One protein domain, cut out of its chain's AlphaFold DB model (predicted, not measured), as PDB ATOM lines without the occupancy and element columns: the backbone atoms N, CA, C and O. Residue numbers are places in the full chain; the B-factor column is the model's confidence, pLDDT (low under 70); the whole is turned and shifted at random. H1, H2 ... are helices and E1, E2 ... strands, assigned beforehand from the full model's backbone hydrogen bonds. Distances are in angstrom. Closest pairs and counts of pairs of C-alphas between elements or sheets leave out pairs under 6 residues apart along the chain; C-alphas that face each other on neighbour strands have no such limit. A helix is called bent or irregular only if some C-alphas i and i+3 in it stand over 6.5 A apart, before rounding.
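What this domain is: This is residues 114 to 224 of the 1123 residues of the protein "Hypothetical protein" of Alexandrium monilatum (UniProt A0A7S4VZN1). A three-stranded antiparallel sheet has the long helix H3 across one face and no named helix over the other, with H2 beside its edge strand E1 and H1 packed on H3. Beyond the far end of the E1-E2 pair, a small head of two short helices, H4 and H5, lies away from this body and makes much of the length. The printed part has 111 residues, with five named helices and three strands in the order H1 H2 H3 E1 H4 H5 E2 E3; the class is mixed, helices and strands, and the sheet runs E1, E2, E3. The whole is loose, with a radius of gyration of the C-alphas of 16.9 A, and spans 48 by 35 by 24 A.

How they stand to each other: E1, residues 169 to 177, and E2, residues 204 to 211, are antiparallel at 169 degrees, with N 173 and O 208 2.9 A apart, within hydrogen-bond range. E2 and E3, residues 216 to 221, form a hairpin at 159 degrees, with N 207 and O 219 at 2.8 A. The sheet is twisted, its C-alphas lying up to 4.2 A off the best plane. H3, residues 142 to 163, is on one face at a height over the sheet of 9.3 A, giving two layers, a helix over a sheet. It runs across the strands, at 88 degrees to E3 on the local plane, over E1 and E3 and only just over E2, with 3 C-alphas. H3 has a kink of 62 degrees near residue 157 and is irregular: C-alphas 159 and 162 are 9.5 A apart. H2, residues 127 to 135, is on the sheet at the sheet's level; its closest C-alpha pair with E1 is Cys 128 and Ser 171, 4.5 A. H2 and H3 form a helical hairpin, a shallow tilt of 26 degrees, opposite ways; they touch through residues 142 to 149 of H3 alone, the closest C-alphas being those of Ser 129 and Lys 149, 7.3 A. H1, residues 116 to 124, touches residues 149 to 157 of H3 alone, at a steep tilt of 57 degrees, opposite ways; the closest C-alphas are those of Ile 120 and Phe 153, 6.0 A. H4, residues 182 to 191, touches H5, residues 195 to 199, the closest C-alphas being those of Thr 189 and Phe 196, 5.0 A; both are apart from H1, H2 and H3. Every O i to N i+4 pair is within hydrogen-bond range in H1, H2, H4 and H5, and 16 of 18 in H3.

Where its parts are: H1 begins at C-alpha 116 (36.263, -23.692, -14.216). H3 is 28.9 A long, E1 22.7 A, E2 22.4 A and E3 15.5 A, ending at C-alpha 221 (37.921, -15.650, -28.885).

The domain as a whole: The C-alphas of Leu 191 and Gln 213 are the two farthest apart, 50.5 A. The printed part has no cut, and no link is long. The mean pLDDT of the printed part is 79.0, with residues 139 to 140, 177 to 204 and 221 to 224 under 70.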
ATOM      1  N   GLY A 114      38.982 -30.761 -13.270       71.38
ATOM      2  CA  GLY A 114      38.146 -30.028 -12.314       71.38
ATOM      3  C   GLY A 114      37.464 -28.785 -12.902       71.38
ATOM      4  O   GLY A 114      37.743 -28.358 -14.024       71.38
ATOM      5  N   SER A 115      36.518 -28.220 -12.146       91.44
ATOM      6  CA  SER A 115      35.632 -27.164 -12.650       91.44
ATOM      7  C   SER A 115      36.383 -25.888 -13.060       91.44
ATOM      8  O   SER A 115      37.551 -25.685 -12.717       91.44
ATOM      9  N   LYS A 116      35.698 -24.986 -13.782       92.31
ATOM     10  CA  LYS A 116      36.263 -23.692 -14.216       92.31
ATOM     11  C   LYS A 116      36.895 -22.936 -13.038       92.31
ATOM     12  O   LYS A 116      37.938 -22.310 -13.194       92.31
ATOM     13  N   GLU A 117      36.272 -23.024 -11.869       94.19
ATOM     14  CA  GLU A 117      36.697 -22.394 -10.624       94.19
ATOM     15  C   GLU A 117      38.024 -22.980 -10.110       94.19
ATOM     16  O   GLU A 117      38.948 -22.212  -9.851       94.19
ATOM     17  N   ASP A 118      38.166 -24.312 -10.059       93.94
ATOM     18  CA  ASP A 118      39.420 -25.001  -9.698       93.94
ATOM     19  C   ASP A 118      40.553 -24.690 -10.693       93.94
ATOM     20  O   ASP A 118      41.674 -24.371 -10.288       93.94
ATOM     21  N   TRP A 119      40.267 -24.691 -12.002       94.25
ATOM     22  CA  TRP A 119      41.266 -24.305 -13.004       94.25
ATOM     23  C   TRP A 119      41.766 -22.872 -12.776       94.25
ATOM     24  O   TRP A 119      42.971 -22.622 -12.855       94.25
ATOM     25  N   ILE A 120      40.871 -21.928 -12.454       94.62
ATOM     26  CA  ILE A 120      41.240 -20.531 -12.180       94.62
ATOM     27  C   ILE A 120      41.991 -20.399 -10.848       94.62
ATOM     28  O   ILE A 120      42.982 -19.669 -10.788       94.62
ATOM     29  N   GLU A 121      41.588 -21.115  -9.797       94.94
ATOM     30  CA  GLU A 121      42.302 -21.130  -8.514       94.94
ATOM     31  C   GLU A 121      43.744 -21.630  -8.697       94.94
ATOM     32  O   GLU A 121      44.700 -20.954  -8.302       94.94
ATOM     33  N   ARG A 122      43.935 -22.733  -9.430       94.31
ATOM     34  CA  ARG A 122      45.271 -23.230  -9.790       94.31
ATOM     35  C   ARG A 122      46.016 -22.285 -10.741       94.31
ATOM     36  O   ARG A 122      47.238 -22.142 -10.625       94.31
ATOM     37  N   ALA A 123      45.318 -21.543 -11.606       93.81
ATOM     38  CA  ALA A 123      45.924 -20.499 -12.439       93.81
ATOM     39  C   ALA A 123      46.451 -19.318 -11.602       93.81
ATOM     40  O   ALA A 123      47.512 -18.775 -11.926       93.81
ATOM     41  N   HIS A 124      45.820 -18.975 -10.473       95.56
ATOM     42  CA  HIS A 124      46.366 -18.000  -9.515       95.56
ATOM     43  C   HIS A 124      47.644 -18.489  -8.812       95.56
ATOM     44  O   HIS A 124      48.451 -17.660  -8.389       95.56
ATOM     45  N   CYS A 125      47.916 -19.796  -8.762       95.25
ATOM     46  CA  CYS A 125      49.193 -20.344  -8.281       95.25
ATOM     47  C   CYS A 125      50.307 -20.390  -9.353       95.25
ATOM     48  O   CYS A 125      51.473 -20.638  -9.011       95.25
ATOM     49  N   SER A 126      49.981 -20.154 -10.629       94.31
ATOM     50  CA  SER A 126      50.885 -20.302 -11.785       94.31
ATOM     51  C   SER A 126      52.102 -19.362 -11.783       94.31
ATOM     52  O   SER A 126      52.190 -18.393 -11.022       94.31
ATOM     53  N   VAL A 127      53.054 -19.619 -12.690       92.00
ATOM     54  CA  VAL A 127      54.192 -18.713 -12.936       92.00
ATOM     55  C   VAL A 127      53.699 -17.386 -13.524       92.00
ATOM     56  O   VAL A 127      54.156 -16.325 -13.098       92.00
ATOM     57  N   CYS A 128      52.701 -17.430 -14.414       92.06
ATOM     58  CA  CYS A 128      52.038 -16.246 -14.960       92.06
ATOM     59  C   CYS A 128      51.433 -15.358 -13.858       92.06
ATOM     60  O   CYS A 128      51.624 -14.143 -13.872       92.06
ATOM     61  N   SER A 129      50.750 -15.942 -12.869       94.00
ATOM     62  CA  SER A 129      50.163 -15.189 -11.752       94.00
ATOM     63  C   SER A 129      51.225 -14.455 -10.924       94.00
ATOM     64  O   SER A 129      51.106 -13.247 -10.702       94.00
ATOM     65  N   ARG A 130      52.305 -15.146 -10.540       93.19
ATOM     66  CA  ARG A 130      53.420 -14.552  -9.773       93.19
ATOM     67  C   ARG A 130      54.140 -13.465 -10.572       93.19
ATOM     68  O   ARG A 130      54.467 -12.414 -10.032       93.19
ATOM     69  N   SER A 131      54.316 -13.686 -11.877       87.31
ATOM     70  CA  SER A 131      54.860 -12.698 -12.815       87.31
ATOM     71  C   SER A 131      54.048 -11.395 -12.802       87.31
ATOM     72  O   SER A 131      54.625 -10.308 -12.778       87.31
ATOM     73  N   ILE A 132      52.716 -11.480 -12.727       87.44
ATOM     74  CA  ILE A 132      51.830 -10.310 -12.633       87.44
ATOM     75  C   ILE A 132      51.955  -9.606 -11.267       87.44
ATOM     76  O   ILE A 132      52.000  -8.377 -11.238       87.44
ATOM     77  N   ASP A 133      52.076 -10.334 -10.149       90.88
ATOM     78  CA  ASP A 133      52.303  -9.707  -8.829       90.88
ATOM     79  C   ASP A 133      53.659  -8.993  -8.759       90.88
ATOM     80  O   ASP A 133      53.747  -7.865  -8.274       90.88
ATOM     81  N   ASP A 134      54.713  -9.613  -9.298       87.88
ATOM     82  CA  ASP A 134      56.053  -9.022  -9.396       87.88
ATOM     83  C   ASP A 134      56.072  -7.715 -10.192       87.88
ATOM     84  O   ASP A 134      56.860  -6.816  -9.903       87.88
ATOM     85  N   LEU A 135      55.207  -7.619 -11.201       82.19
ATOM     86  CA  LEU A 135      55.066  -6.447 -12.056       82.19
ATOM     87  C   LEU A 135      54.315  -5.302 -11.356       82.19
ATOM     88  O   LEU A 135      54.528  -4.135 -11.683       82.19
ATOM     89  N   PHE A 136      53.456  -5.629 -10.385       85.88
ATOM     90  CA  PHE A 136      52.561  -4.695  -9.698       85.88
ATOM     91  C   PHE A 136      52.659  -4.795  -8.166       85.88
ATOM     92  O   PHE A 136      51.649  -4.774  -7.462       85.88
ATOM     93  N   ARG A 137      53.891  -4.834  -7.639       82.88
ATOM     94  CA  ARG A 137      54.204  -4.894  -6.192       82.88
ATOM     95  C   ARG A 137      53.688  -3.702  -5.356       82.88
ATOM     96  O   ARG A 137      53.780  -3.730  -4.133       82.88
ATOM     97  N   ASP A 138      53.155  -2.663  -5.997       84.31
ATOM     98  CA  ASP A 138      52.573  -1.473  -5.371       84.31
ATOM     99  C   ASP A 138      51.247  -1.802  -4.648       84.31
ATOM    100  O   ASP A 138      50.232  -2.122  -5.276       84.31
ATOM    101  N   GLN A 139      51.249  -1.731  -3.311       62.69
ATOM    102  CA  GLN A 139      50.147  -2.214  -2.465       62.69
ATOM    103  C   GLN A 139      48.794  -1.555  -2.770       62.69
ATOM    104  O   GLN A 139      47.765  -2.229  -2.708       62.69
ATOM    105  N   GLN A 140      48.763  -0.276  -3.167       69.44
ATOM    106  CA  GLN A 140      47.498   0.394  -3.507       69.44
ATOM    107  C   GLN A 140      46.842  -0.176  -4.778       69.44
ATOM    108  O   GLN A 140      45.635  -0.022  -4.980       69.44
ATOM    109  N   LYS A 141      47.610  -0.869  -5.628       76.44
ATOM    110  CA  LYS A 141      47.132  -1.461  -6.883       76.44
ATOM    111  C   LYS A 141      46.691  -2.920  -6.726       76.44
ATOM    112  O   LYS A 141      45.843  -3.361  -7.501       76.44
ATOM    113  N   GLN A 142      47.161  -3.641  -5.702       82.25
ATOM    114  CA  GLN A 142      46.952  -5.092  -5.543       82.25
ATOM    115  C   GLN A 142      45.486  -5.550  -5.645       82.25
ATOM    116  O   GLN A 142      45.208  -6.513  -6.355       82.25
ATOM    117  N   ARG A 143      44.517  -4.850  -5.031       84.56
ATOM    118  CA  ARG A 143      43.086  -5.224  -5.143       84.56
ATOM    119  C   ARG A 143      42.572  -5.194  -6.590       84.56
ATOM    120  O   ARG A 143      41.816  -6.074  -6.986       84.56
ATOM    121  N   ARG A 144      43.008  -4.214  -7.392       82.25
ATOM    122  CA  ARG A 144      42.672  -4.135  -8.826       82.25
ATOM    123  C   ARG A 144      43.433  -5.175  -9.643       82.25
ATOM    124  O   ARG A 144      42.872  -5.714 -10.584       82.25
ATOM    125  N   VAL A 145      44.679  -5.478  -9.274       84.62
ATOM    126  CA  VAL A 145      45.483  -6.529  -9.922       84.62
ATOM    127  C   VAL A 145      44.835  -7.902  -9.746       84.62
ATOM    128  O   VAL A 145      44.740  -8.635 -10.720       84.62
ATOM    129  N   GLN A 146      44.319  -8.228  -8.557       90.44
ATOM    130  CA  GLN A 146      43.626  -9.502  -8.323       90.44
ATOM    131  C   GLN A 146      42.308  -9.609  -9.110       90.44
ATOM    132  O   GLN A 146      42.055 -10.639  -9.730       90.44
ATOM    133  N   GLN A 147      41.514  -8.533  -9.194       88.25
ATOM    134  CA  GLN A 147      40.339  -8.511 -10.078       88.25
ATOM    135  C   GLN A 147      40.734  -8.680 -11.558       88.25
ATOM    136  O   GLN A 147      40.128  -9.477 -12.271       88.25
ATOM    137  N   LEU A 148      41.775  -7.977 -12.020       83.81
ATOM    138  CA  LEU A 148      42.274  -8.100 -13.393       83.81
ATOM    139  C   LEU A 148      42.814  -9.504 -13.693       83.81
ATOM    140  O   LEU A 148      42.607  -9.994 -14.798       83.81
ATOM    141  N   LYS A 149      43.466 -10.168 -12.730       92.12
ATOM    142  CA  LYS A 149      43.879 -11.575 -12.842       92.12
ATOM    143  C   LYS A 149      42.683 -12.503 -12.996       92.12
ATOM    144  O   LYS A 149      42.705 -13.333 -13.895       92.12
ATOM    145  N   GLN A 150      41.657 -12.345 -12.161       93.56
ATOM    146  CA  GLN A 150      40.435 -13.146 -12.230       93.56
ATOM    147  C   GLN A 150      39.778 -13.015 -13.612       93.56
ATOM    148  O   GLN A 150      39.625 -14.011 -14.314       93.56
ATOM    149  N   GLU A 151      39.517 -11.781 -14.056       88.44
ATOM    150  CA  GLU A 151      38.980 -11.503 -15.395       88.44
ATOM    151  C   GLU A 151      39.877 -12.050 -16.523       88.44
ATOM    152  O   GLU A 151      39.380 -12.507 -17.550       88.44
ATOM    153  N   MET A 152      41.204 -12.004 -16.364       88.44
ATOM    154  CA  MET A 152      42.147 -12.504 -17.366       88.44
ATOM    155  C   MET A 152      42.161 -14.038 -17.428       88.44
ATOM    156  O   MET A 152      42.144 -14.590 -18.525       88.44
ATOM    157  N   PHE A 153      42.179 -14.734 -16.287       94.56
ATOM    158  CA  PHE A 153      42.171 -16.199 -16.235       94.56
ATOM    159  C   PHE A 153      40.824 -16.782 -16.673       94.56
ATOM    160  O   PHE A 153      40.820 -17.775 -17.396       94.56
ATOM    161  N   GLU A 154      39.703 -16.126 -16.356       91.88
ATOM    162  CA  GLU A 154      38.390 -16.474 -16.914       91.88
ATOM    163  C   GLU A 154      38.391 -16.412 -18.446       91.88
ATOM    164  O   GLU A 154      37.954 -17.364 -19.091       91.88
ATOM    165  N   GLN A 155      38.949 -15.350 -19.039       86.81
ATOM    166  CA  GLN A 155      39.033 -15.227 -20.498       86.81
ATOM    167  C   GLN A 155      40.069 -16.164 -21.138       86.81
ATOM    168  O   GLN A 155      39.872 -16.586 -22.275       86.81
ATOM    169  N   ILE A 156      41.146 -16.539 -20.437       88.94
ATOM    170  CA  ILE A 156      42.075 -17.574 -20.918       88.94
ATOM    171  C   ILE A 156      41.383 -18.942 -20.939       88.94
ATOM    172  O   ILE A 156      41.478 -19.646 -21.944       88.94
ATOM    173  N   TYR A 157      40.645 -19.293 -19.883       91.06
ATOM    174  CA  TYR A 157      39.868 -20.532 -19.834       91.06
ATOM    175  C   TYR A 157      38.765 -20.563 -20.901       91.06
ATOM    176  O   TYR A 157      38.556 -21.585 -21.543       91.06
ATOM    177  N   GLU A 158      38.080 -19.448 -21.159       85.12
ATOM    178  CA  GLU A 158      37.052 -19.386 -22.208       85.12
ATOM    179  C   GLU A 158      37.637 -19.472 -23.627       85.12
ATOM    180  O   GLU A 158      37.043 -20.116 -24.493       85.12
ATOM    181  N   ALA A 159      38.816 -18.888 -23.868       80.69
ATOM    182  CA  ALA A 159      39.443 -18.871 -25.190       80.69
ATOM    183  C   ALA A 159      40.222 -20.152 -25.540       80.69
ATOM    184  O   ALA A 159      40.275 -20.527 -26.713       80.69
ATOM    185  N   VAL A 160      40.856 -20.805 -24.557       81.62
ATOM    186  CA  VAL A 160      41.721 -21.986 -24.773       81.62
ATOM    187  C   VAL A 160      41.147 -23.270 -24.156       81.62
ATOM    188  O   VAL A 160      41.617 -24.368 -24.455       81.62
ATOM    189  N   GLY A 161      40.103 -23.163 -23.332       81.25
ATOM    190  CA  GLY A 161      39.549 -24.292 -22.591       81.25
ATOM    191  C   GLY A 161      40.567 -24.906 -21.633       81.25
ATOM    192  O   GLY A 161      41.559 -24.289 -21.239       81.25
ATOM    193  N   SER A 162      40.355 -26.179 -21.323       79.81
ATOM    194  CA  SER A 162      41.292 -26.998 -20.561       79.81
ATOM    195  C   SER A 162      42.436 -27.593 -21.407       79.81
ATOM    196  O   SER A 162      43.172 -28.441 -20.910       79.81
ATOM    197  N   GLU A 163      42.661 -27.139 -22.657       77.62
ATOM    198  CA  GLU A 163      43.817 -27.585 -23.470       77.62
ATOM    199  C   GLU A 163      45.177 -27.210 -22.842       77.62
ATOM    200  O   GLU A 163      46.214 -27.743 -23.247       77.62
ATOM    201  N   ILE A 164      45.194 -26.292 -21.867       84.81
ATOM    202  CA  ILE A 164      46.375 -25.913 -21.088       84.81
ATOM    203  C   ILE A 164      46.120 -26.211 -19.606       84.81
ATOM    204  O   ILE A 164      45.166 -25.700 -19.017       84.81
ATOM    205  N   ALA A 165      47.016 -26.980 -18.981       90.25
ATOM    206  CA  ALA A 165      47.062 -27.122 -17.528       90.25
ATOM    207  C   ALA A 165      47.483 -25.779 -16.887       90.25
ATOM    208  O   ALA A 165      48.464 -25.180 -17.343       90.25
ATOM    209  N   PRO A 166      46.786 -25.269 -15.858       91.88
ATOM    210  CA  PRO A 166      47.012 -23.913 -15.348       91.88
ATOM    211  C   PRO A 166      48.423 -23.713 -14.766       91.88
ATOM    212  O   PRO A 166      48.959 -22.603 -14.764       91.88
ATOM    213  N   GLU A 167      49.078 -24.789 -14.336       93.00
ATOM    214  CA  GLU A 167      50.456 -24.799 -13.850       93.00
ATOM    215  C   GLU A 167      51.476 -24.543 -14.975       93.00
ATOM    216  O   GLU A 167      52.550 -23.997 -14.709       93.00
ATOM    217  N   ASP A 168      51.144 -24.889 -16.225       89.62
ATOM    218  CA  ASP A 168      51.977 -24.674 -17.416       89.62
ATOM    219  C   ASP A 168      51.933 -23.220 -17.929       89.62
ATOM    220  O   ASP A 168      52.700 -22.875 -18.831       89.62
ATOM    221  N   LEU A 169      51.109 -22.336 -17.349       90.31
ATOM    222  CA  LEU A 169      51.049 -20.911 -17.696       90.31
ATOM    223  C   LEU A 169      52.310 -20.159 -17.220       90.31
ATOM    224  O   LEU A 169      52.469 -19.860 -16.032       90.31
ATOM    225  N   VAL A 170      53.189 -19.792 -18.161       89.19
ATOM    226  CA  VAL A 170      54.393 -18.970 -17.910       89.19
ATOM    227  C   VAL A 170      54.080 -17.483 -18.022       89.19
ATOM    228  O   VAL A 170      54.484 -16.695 -17.168       89.19
ATOM    229  N   SER A 171      53.350 -17.094 -19.066       88.19
ATOM    230  CA  SER A 171      52.921 -15.715 -19.302       88.19
ATOM    231  C   SER A 171      51.660 -15.703 -20.165       88.19
ATOM    232  O   SER A 171      51.453 -16.612 -20.968       88.19
ATOM    233  N   ALA A 172      50.818 -14.685 -20.024       87.00
ATOM    234  CA  ALA A 172      49.618 -14.527 -20.833       87.00
ATOM    235  C   ALA A 172      49.293 -13.047 -21.060       87.00
ATOM    236  O   ALA A 172      49.628 -12.187 -20.244       87.00
ATOM    237  N   LEU A 173      48.634 -12.758 -22.180       84.06
ATOM    238  CA  LEU A 173      48.189 -11.426 -22.567       84.06
ATOM    239  C   LEU A 173      46.791 -11.520 -23.189       84.06
ATOM    240  O   LEU A 173      46.608 -12.211 -24.188       84.06
ATOM    241  N   VAL A 174      45.816 -10.804 -22.624       82.06
ATOM    242  CA  VAL A 174      44.452 -10.711 -23.168       82.06
ATOM    243  C   VAL A 174      44.235  -9.316 -23.749       82.06
ATOM    244  O   VAL A 174      44.276  -8.313 -23.036       82.06
ATOM    245  N   VAL A 175      44.012  -9.244 -25.060       78.00
ATOM    246  CA  VAL A 175      43.823  -7.997 -25.811       78.00
ATOM    247  C   VAL A 175      42.340  -7.836 -26.151       78.00
ATOM    248  O   VAL A 175      41.863  -8.389 -27.143       78.00
ATOM    249  N   ARG A 176      41.607  -7.072 -25.329       74.62
ATOM    250  CA  ARG A 176      40.187  -6.747 -25.564       74.62
ATOM    251  C   ARG A 176      40.034  -5.670 -26.643       74.62
ATOM    252  O   ARG A 176      40.379  -4.511 -26.405       74.62
ATOM    253  N   ASN A 177      39.500  -6.009 -27.818       67.00
ATOM    254  CA  ASN A 177      39.365  -5.073 -28.942       67.00
ATOM    255  C   ASN A 177      37.941  -4.493 -29.035       67.00
ATOM    256  O   ASN A 177      37.116  -4.957 -29.823       67.00
ATOM    257  N   VAL A 178      37.649  -3.473 -28.218       63.69
ATOM    258  CA  VAL A 178      36.341  -2.791 -28.179       63.69
ATOM    259  C   VAL A 178      36.183  -1.860 -29.387       63.69
ATOM    260  O   VAL A 178      36.793  -0.792 -29.447       63.69
ATOM    261  N   LYS A 179      35.337  -2.239 -30.354       61.97
ATOM    262  CA  LYS A 179      35.247  -1.551 -31.660       61.97
ATOM    263  C   LYS A 179      34.265  -0.376 -31.682       61.97
ATOM    264  O   LYS A 179      34.341   0.456 -32.584       61.97
ATOM    265  N   PHE A 180      33.353  -0.289 -30.708       63.25
ATOM    266  CA  PHE A 180      32.315   0.748 -30.633       63.25
ATOM    267  C   PHE A 180      32.099   1.240 -29.201       63.25
ATOM    268  O   PHE A 180      32.065   0.450 -28.262       63.25
ATOM    269  N   HIS A 181      31.882   2.547 -29.036       69.38
ATOM    270  CA  HIS A 181      31.495   3.125 -27.750       69.38
ATOM    271  C   HIS A 181      30.057   2.700 -27.379       69.38
ATOM    272  O   HIS A 181      29.196   2.737 -28.262       69.38
ATOM    273  N   PRO A 182      29.738   2.367 -26.109       68.12
ATOM    274  CA  PRO A 182      28.406   1.888 -25.719       68.12
ATOM    275  C   PRO A 182      27.253   2.799 -26.162       68.12
ATOM    276  O   PRO A 182      26.282   2.318 -26.740       68.12
ATOM    277  N   CYS A 183      27.384   4.122 -26.013       62.88
ATOM    278  CA  CYS A 183      26.354   5.061 -26.480       62.88
ATOM    279  C   CYS A 183      26.150   5.009 -28.004       62.88
ATOM    280  O   CYS A 183      25.022   5.119 -28.474       62.88
ATOM    281  N   THR A 184      27.220   4.799 -28.780       67.44
ATOM    282  CA  THR A 184      27.131   4.609 -30.236       67.44
ATOM    283  C   THR A 184      26.406   3.309 -30.565       67.44
ATOM    284  O   THR A 184      25.581   3.305 -31.471       67.44
ATOM    285  N   VAL A 185      26.644   2.230 -29.810       68.31
ATOM    286  CA  VAL A 185      25.887   0.978 -29.960       68.31
ATOM    287  C   VAL A 185      24.400   1.224 -29.701       68.31
ATOM    288  O   VAL A 185      23.599   0.921 -30.574       68.31
ATOM    289  N   CYS A 186      24.024   1.845 -28.578       68.06
ATOM    290  CA  CYS A 186      22.617   2.126 -28.265       68.06
ATOM    291  C   CYS A 186      21.929   2.997 -29.331       68.06
ATOM    292  O   CYS A 186      20.850   2.640 -29.797       68.06
ATOM    293  N   ILE A 187      22.562   4.098 -29.756       67.56
ATOM    294  CA  ILE A 187      22.018   4.996 -30.790       67.56
ATOM    295  C   ILE A 187      21.789   4.239 -32.103       67.56
ATOM    296  O   ILE A 187      20.715   4.335 -32.688       67.56
ATOM    297  N   LEU A 188      22.766   3.445 -32.551       64.31
ATOM    298  CA  LEU A 188      22.646   2.678 -33.791       64.31
ATOM    299  C   LEU A 188      21.633   1.536 -33.678       64.31
ATOM    300  O   LEU A 188      20.913   1.272 -34.636       64.31
ATOM    301  N   THR A 189      21.523   0.888 -32.520       68.62
ATOM    302  CA  THR A 189      20.494  -0.126 -32.249       68.62
ATOM    303  C   THR A 189      19.089   0.463 -32.343       68.62
ATOM    304  O   THR A 189      18.235  -0.155 -32.974       68.62
ATOM    305  N   VAL A 190      18.854   1.662 -31.798       64.62
ATOM    306  CA  VAL A 190      17.561   2.363 -31.913       64.62
ATOM    307  C   VAL A 190      17.290   2.787 -33.359       64.62
ATOM    308  O   VAL A 190      16.266   2.401 -33.917       64.62
ATOM    309  N   LEU A 191      18.229   3.493 -34.004       59.47
ATOM    310  CA  LEU A 191      18.085   3.994 -35.384       59.47
ATOM    311  C   LEU A 191      17.927   2.896 -36.448       59.47
ATOM    312  O   LEU A 191      17.582   3.192 -37.586       59.47
ATOM    313  N   THR A 192      18.198   1.637 -36.103       65.88
ATOM    314  CA  THR A 192      18.082   0.490 -37.014       65.88
ATOM    315  C   THR A 192      17.114  -0.583 -36.506       65.88
ATOM    316  O   THR A 192      17.146  -1.706 -36.998       65.88
ATOM    317  N   LEU A 193      16.258  -0.278 -35.519       65.06
ATOM    318  CA  LEU A 193      15.240  -1.205 -34.988       65.06
ATOM    319  C   LEU A 193      15.816  -2.572 -34.547       65.06
ATOM    320  O   LEU A 193      15.224  -3.627 -34.759       65.06
ATOM    321  N   GLY A 194      17.016  -2.567 -33.960       60.72
ATOM    322  CA  GLY A 194      17.738  -3.772 -33.539       60.72
ATOM    323  C   GLY A 194      18.642  -4.410 -34.603       60.72
ATOM    324  O   GLY A 194      19.495  -5.225 -34.248       60.72
ATOM    325  N   ILE A 195      18.549  -4.013 -35.878       64.19
ATOM    326  CA  ILE A 195      19.371  -4.560 -36.975       64.19
ATOM    327  C   ILE A 195      20.873  -4.346 -36.702       64.19
ATOM    328  O   ILE A 195      21.677  -5.249 -36.943       64.19
ATOM    329  N   PHE A 196      21.281  -3.220 -36.107       68.50
ATOM    330  CA  PHE A 196      22.680  -3.015 -35.711       68.50
ATOM    331  C   PHE A 196      23.159  -4.028 -34.660       68.50
ATOM    332  O   PHE A 196      24.301  -4.460 -34.759       68.50
ATOM    333  N   CYS A 197      22.324  -4.494 -33.722       65.12
ATOM    334  CA  CYS A 197      22.723  -5.573 -32.802       65.12
ATOM    335  C   CYS A 197      23.008  -6.889 -33.542       65.12
ATOM    336  O   CYS A 197      23.961  -7.578 -33.194       65.12
ATOM    337  N   ILE A 198      22.227  -7.214 -34.580       61.03
ATOM    338  CA  ILE A 198      22.434  -8.415 -35.409       61.03
ATOM    339  C   ILE A 198      23.739  -8.307 -36.211       61.03
ATOM    340  O   ILE A 198      24.480  -9.282 -36.337       61.03
ATOM    341  N   PHE A 199      24.036  -7.123 -36.753       58.22
ATOM    342  CA  PHE A 199      25.142  -6.935 -37.692       58.22
ATOM    343  C   PHE A 199      26.411  -6.306 -37.100       58.22
ATOM    344  O   PHE A 199      27.405  -6.214 -37.830       58.22
ATOM    345  N   ARG A 200      26.422  -5.884 -35.828       65.44
ATOM    346  CA  ARG A 200      27.567  -5.239 -35.160       65.44
ATOM    347  C   ARG A 200      28.854  -6.055 -35.381       65.44
ATOM    348  O   ARG A 200      28.886  -7.237 -35.040       65.44
ATOM    349  N   PRO A 201      29.939  -5.458 -35.918       57.41
ATOM    350  CA  PRO A 201      31.258  -6.081 -35.858       57.41
ATOM    351  C   PRO A 201      31.599  -6.351 -34.389       57.41
ATOM    352  O   PRO A 201      31.632  -5.406 -33.597       57.41
ATOM    353  N   ARG A 202      31.783  -7.629 -34.028       63.88
ATOM    354  CA  ARG A 202      32.002  -8.050 -32.636       63.88
ATOM    355  C   ARG A 202      33.229  -7.349 -32.064       63.88
ATOM    356  O   ARG A 202      34.179  -7.080 -32.799       63.88
ATOM    357  N   ASP A 203      33.202  -7.061 -30.769       63.78
ATOM    358  CA  ASP A 203      34.450  -6.839 -30.047       63.78
ATOM    359  C   ASP A 203      35.145  -8.211 -29.996       63.78
ATOM    360  O   ASP A 203      34.514  -9.182 -29.569       63.78
ATOM    361  N   ASP A 204      36.373  -8.307 -30.511       65.56
ATOM    362  CA  ASP A 204      37.125  -9.569 -30.532       65.56
ATOM    363  C   ASP A 204      38.110  -9.538 -29.360       65.56
ATOM    364  O   ASP A 204      38.904  -8.597 -29.268       65.56
ATOM    365  N   ASP A 205      38.118 -10.561 -28.511       73.44
ATOM    366  CA  ASP A 205      39.107 -10.662 -27.440       73.44
ATOM    367  C   ASP A 205      40.196 -11.650 -27.887       73.44
ATOM    368  O   ASP A 205      39.923 -12.783 -28.274       73.44
ATOM    369  N   SER A 206      41.449 -11.192 -27.946       76.56
ATOM    370  CA  SER A 206      42.574 -12.000 -28.437       76.56
ATOM    371  C   SER A 206      43.476 -12.404 -27.280       76.56
ATOM    372  O   SER A 206      44.151 -11.560 -26.692       76.56
ATOM    373  N   VAL A 207      43.476 -13.694 -26.958       80.62
ATOM    374  CA  VAL A 207      44.266 -14.292 -25.883       80.62
ATOM    375  C   VAL A 207      45.552 -14.865 -26.468       80.62
ATOM    376  O   VAL A 207      45.523 -15.661 -27.405       80.62
ATOM    377  N   ILE A 208      46.692 -14.469 -25.909       81.50
ATOM    378  CA  ILE A 208      48.009 -15.001 -26.260       81.50
ATOM    379  C   ILE A 208      48.603 -15.640 -25.007       81.50
ATOM    380  O   ILE A 208      48.845 -14.947 -24.020       81.50
ATOM    381  N   VAL A 209      48.827 -16.952 -25.034       85.88
ATOM    382  CA  VAL A 209      49.361 -17.723 -23.903       85.88
ATOM    383  C   VAL A 209      50.743 -18.264 -24.232       85.88
ATOM    384  O   VAL A 209      50.979 -18.752 -25.336       85.88
ATOM    385  N   LEU A 210      51.647 -18.201 -23.261       82.50
ATOM    386  CA  LEU A 210      52.993 -18.752 -23.306       82.50
ATOM    387  C   LEU A 210      53.099 -19.893 -22.288       82.50
ATOM    388  O   LEU A 210      52.940 -19.677 -21.083       82.50
ATOM    389  N   THR A 211      53.345 -21.105 -22.782       88.12
ATOM    390  CA  THR A 211      53.379 -22.330 -21.967       88.12
ATOM    391  C   THR A 211      54.798 -22.714 -21.538       88.12
ATOM    392  O   THR A 211      55.771 -22.372 -22.213       88.12
ATOM    393  N   ARG A 212      54.927 -23.501 -20.458       84.06
ATOM    394  CA  ARG A 212      56.200 -24.115 -20.023       84.06
ATOM    395  C   ARG A 212      56.845 -24.999 -21.093       84.06
ATOM    396  O   ARG A 212      58.057 -25.171 -21.090       84.06
ATOM    397  N   GLN A 213      56.055 -25.520 -22.029       80.75
ATOM    398  CA  GLN A 213      56.511 -26.347 -23.151       80.75
ATOM    399  C   GLN A 213      57.037 -25.514 -24.341       80.75
ATOM    400  O   GLN A 213      56.996 -25.976 -25.481       80.75
ATOM    401  N   GLU A 214      57.456 -24.266 -24.103       73.12
ATOM    402  CA  GLU A 214      57.854 -23.247 -25.094       73.12
ATOM    403  C   GLU A 214      56.795 -22.881 -26.158       73.12
ATOM    404  O   GLU A 214      57.069 -22.056 -27.036       73.12
ATOM    405  N   ARG A 215      55.589 -23.467 -26.123       70.62
ATOM    406  CA  ARG A 215      54.548 -23.200 -27.125       70.62
ATOM    407  C   ARG A 215      53.894 -21.859 -26.837       70.62
ATOM    408  O   ARG A 215      53.486 -21.612 -25.695       70.62
ATOM    409  N   VAL A 216      53.724 -21.054 -27.882       70.31
ATOM    410  CA  VAL A 216      52.832 -19.894 -27.851       70.31
ATOM    411  C   VAL A 216      51.513 -20.272 -28.516       70.31
ATOM    412  O   VAL A 216      51.499 -20.874 -29.589       70.31
ATOM    413  N   LEU A 217      50.405 -19.945 -27.862       74.06
ATOM    414  CA  LEU A 217      49.056 -20.277 -28.303       74.06
ATOM    415  C   LEU A 217      48.246 -18.983 -28.412       74.06
ATOM    416  O   LEU A 217      47.954 -18.331 -27.412       74.06
ATOM    417  N   LEU A 218      47.924 -18.601 -29.650       75.12
ATOM    418  CA  LEU A 218      47.048 -17.478 -29.973       75.12
ATOM    419  C   LEU A 218      45.618 -17.999 -30.146       75.12
ATOM    420  O   LEU A 218      45.275 -18.553 -31.191       75.12
ATOM    421  N   ALA A 219      44.782 -17.791 -29.134       74.25
ATOM    422  CA  ALA A 219      43.350 -18.032 -29.206       74.25
ATOM    423  C   ALA A 219      42.622 -16.699 -29.405       74.25
ATOM    424  O   ALA A 219      42.525 -15.870 -28.500       74.25
ATOM    425  N   LYS A 220      42.106 -16.469 -30.616       71.81
ATOM    426  CA  LYS A 220      41.173 -15.368 -30.868       71.81
ATOM    427  C   LYS A 220      39.781 -15.838 -30.451       71.81
ATOM    428  O   LYS A 220      39.151 -16.572 -31.213       71.81
ATOM    429  N   ASP A 221      39.313 -15.425 -29.273       62.97
ATOM    430  CA  ASP A 221      37.921 -15.650 -28.885       62.97
ATOM    431  C   ASP A 221      37.016 -14.728 -29.707       62.97
ATOM    432  O   ASP A 221      36.727 -13.566 -29.394       62.97
ATOM    433  N   GLU A 222      36.578 -15.277 -30.834       57.91
ATOM    434  CA  GLU A 222      35.436 -14.789 -31.578       57.91
ATOM    435  C   GLU A 222      34.153 -15.044 -30.768       57.91
ATOM    436  O   GLU A 222      33.382 -15.951 -31.106       57.91
ATOM    437  N   ARG A 223      33.908 -14.188 -29.755       56.75
ATOM    438  CA  ARG A 223      32.707 -14.165 -28.893       56.75
ATOM    439  C   ARG A 223      31.485 -14.709 -29.635       56.75
ATOM    440  O   ARG A 223      31.210 -14.219 -30.743       56.75
ATOM    441  N   PRO A 224      30.780 -15.714 -29.087       50.84
ATOM    442  CA  PRO A 224      30.072 -16.721 -29.868       50.84
ATOM    443  C   PRO A 224      29.192 -16.123 -30.964       50.84
ATOM    444  O   PRO A 224      28.326 -15.284 -30.717       50.84
TER     445      PRO A 224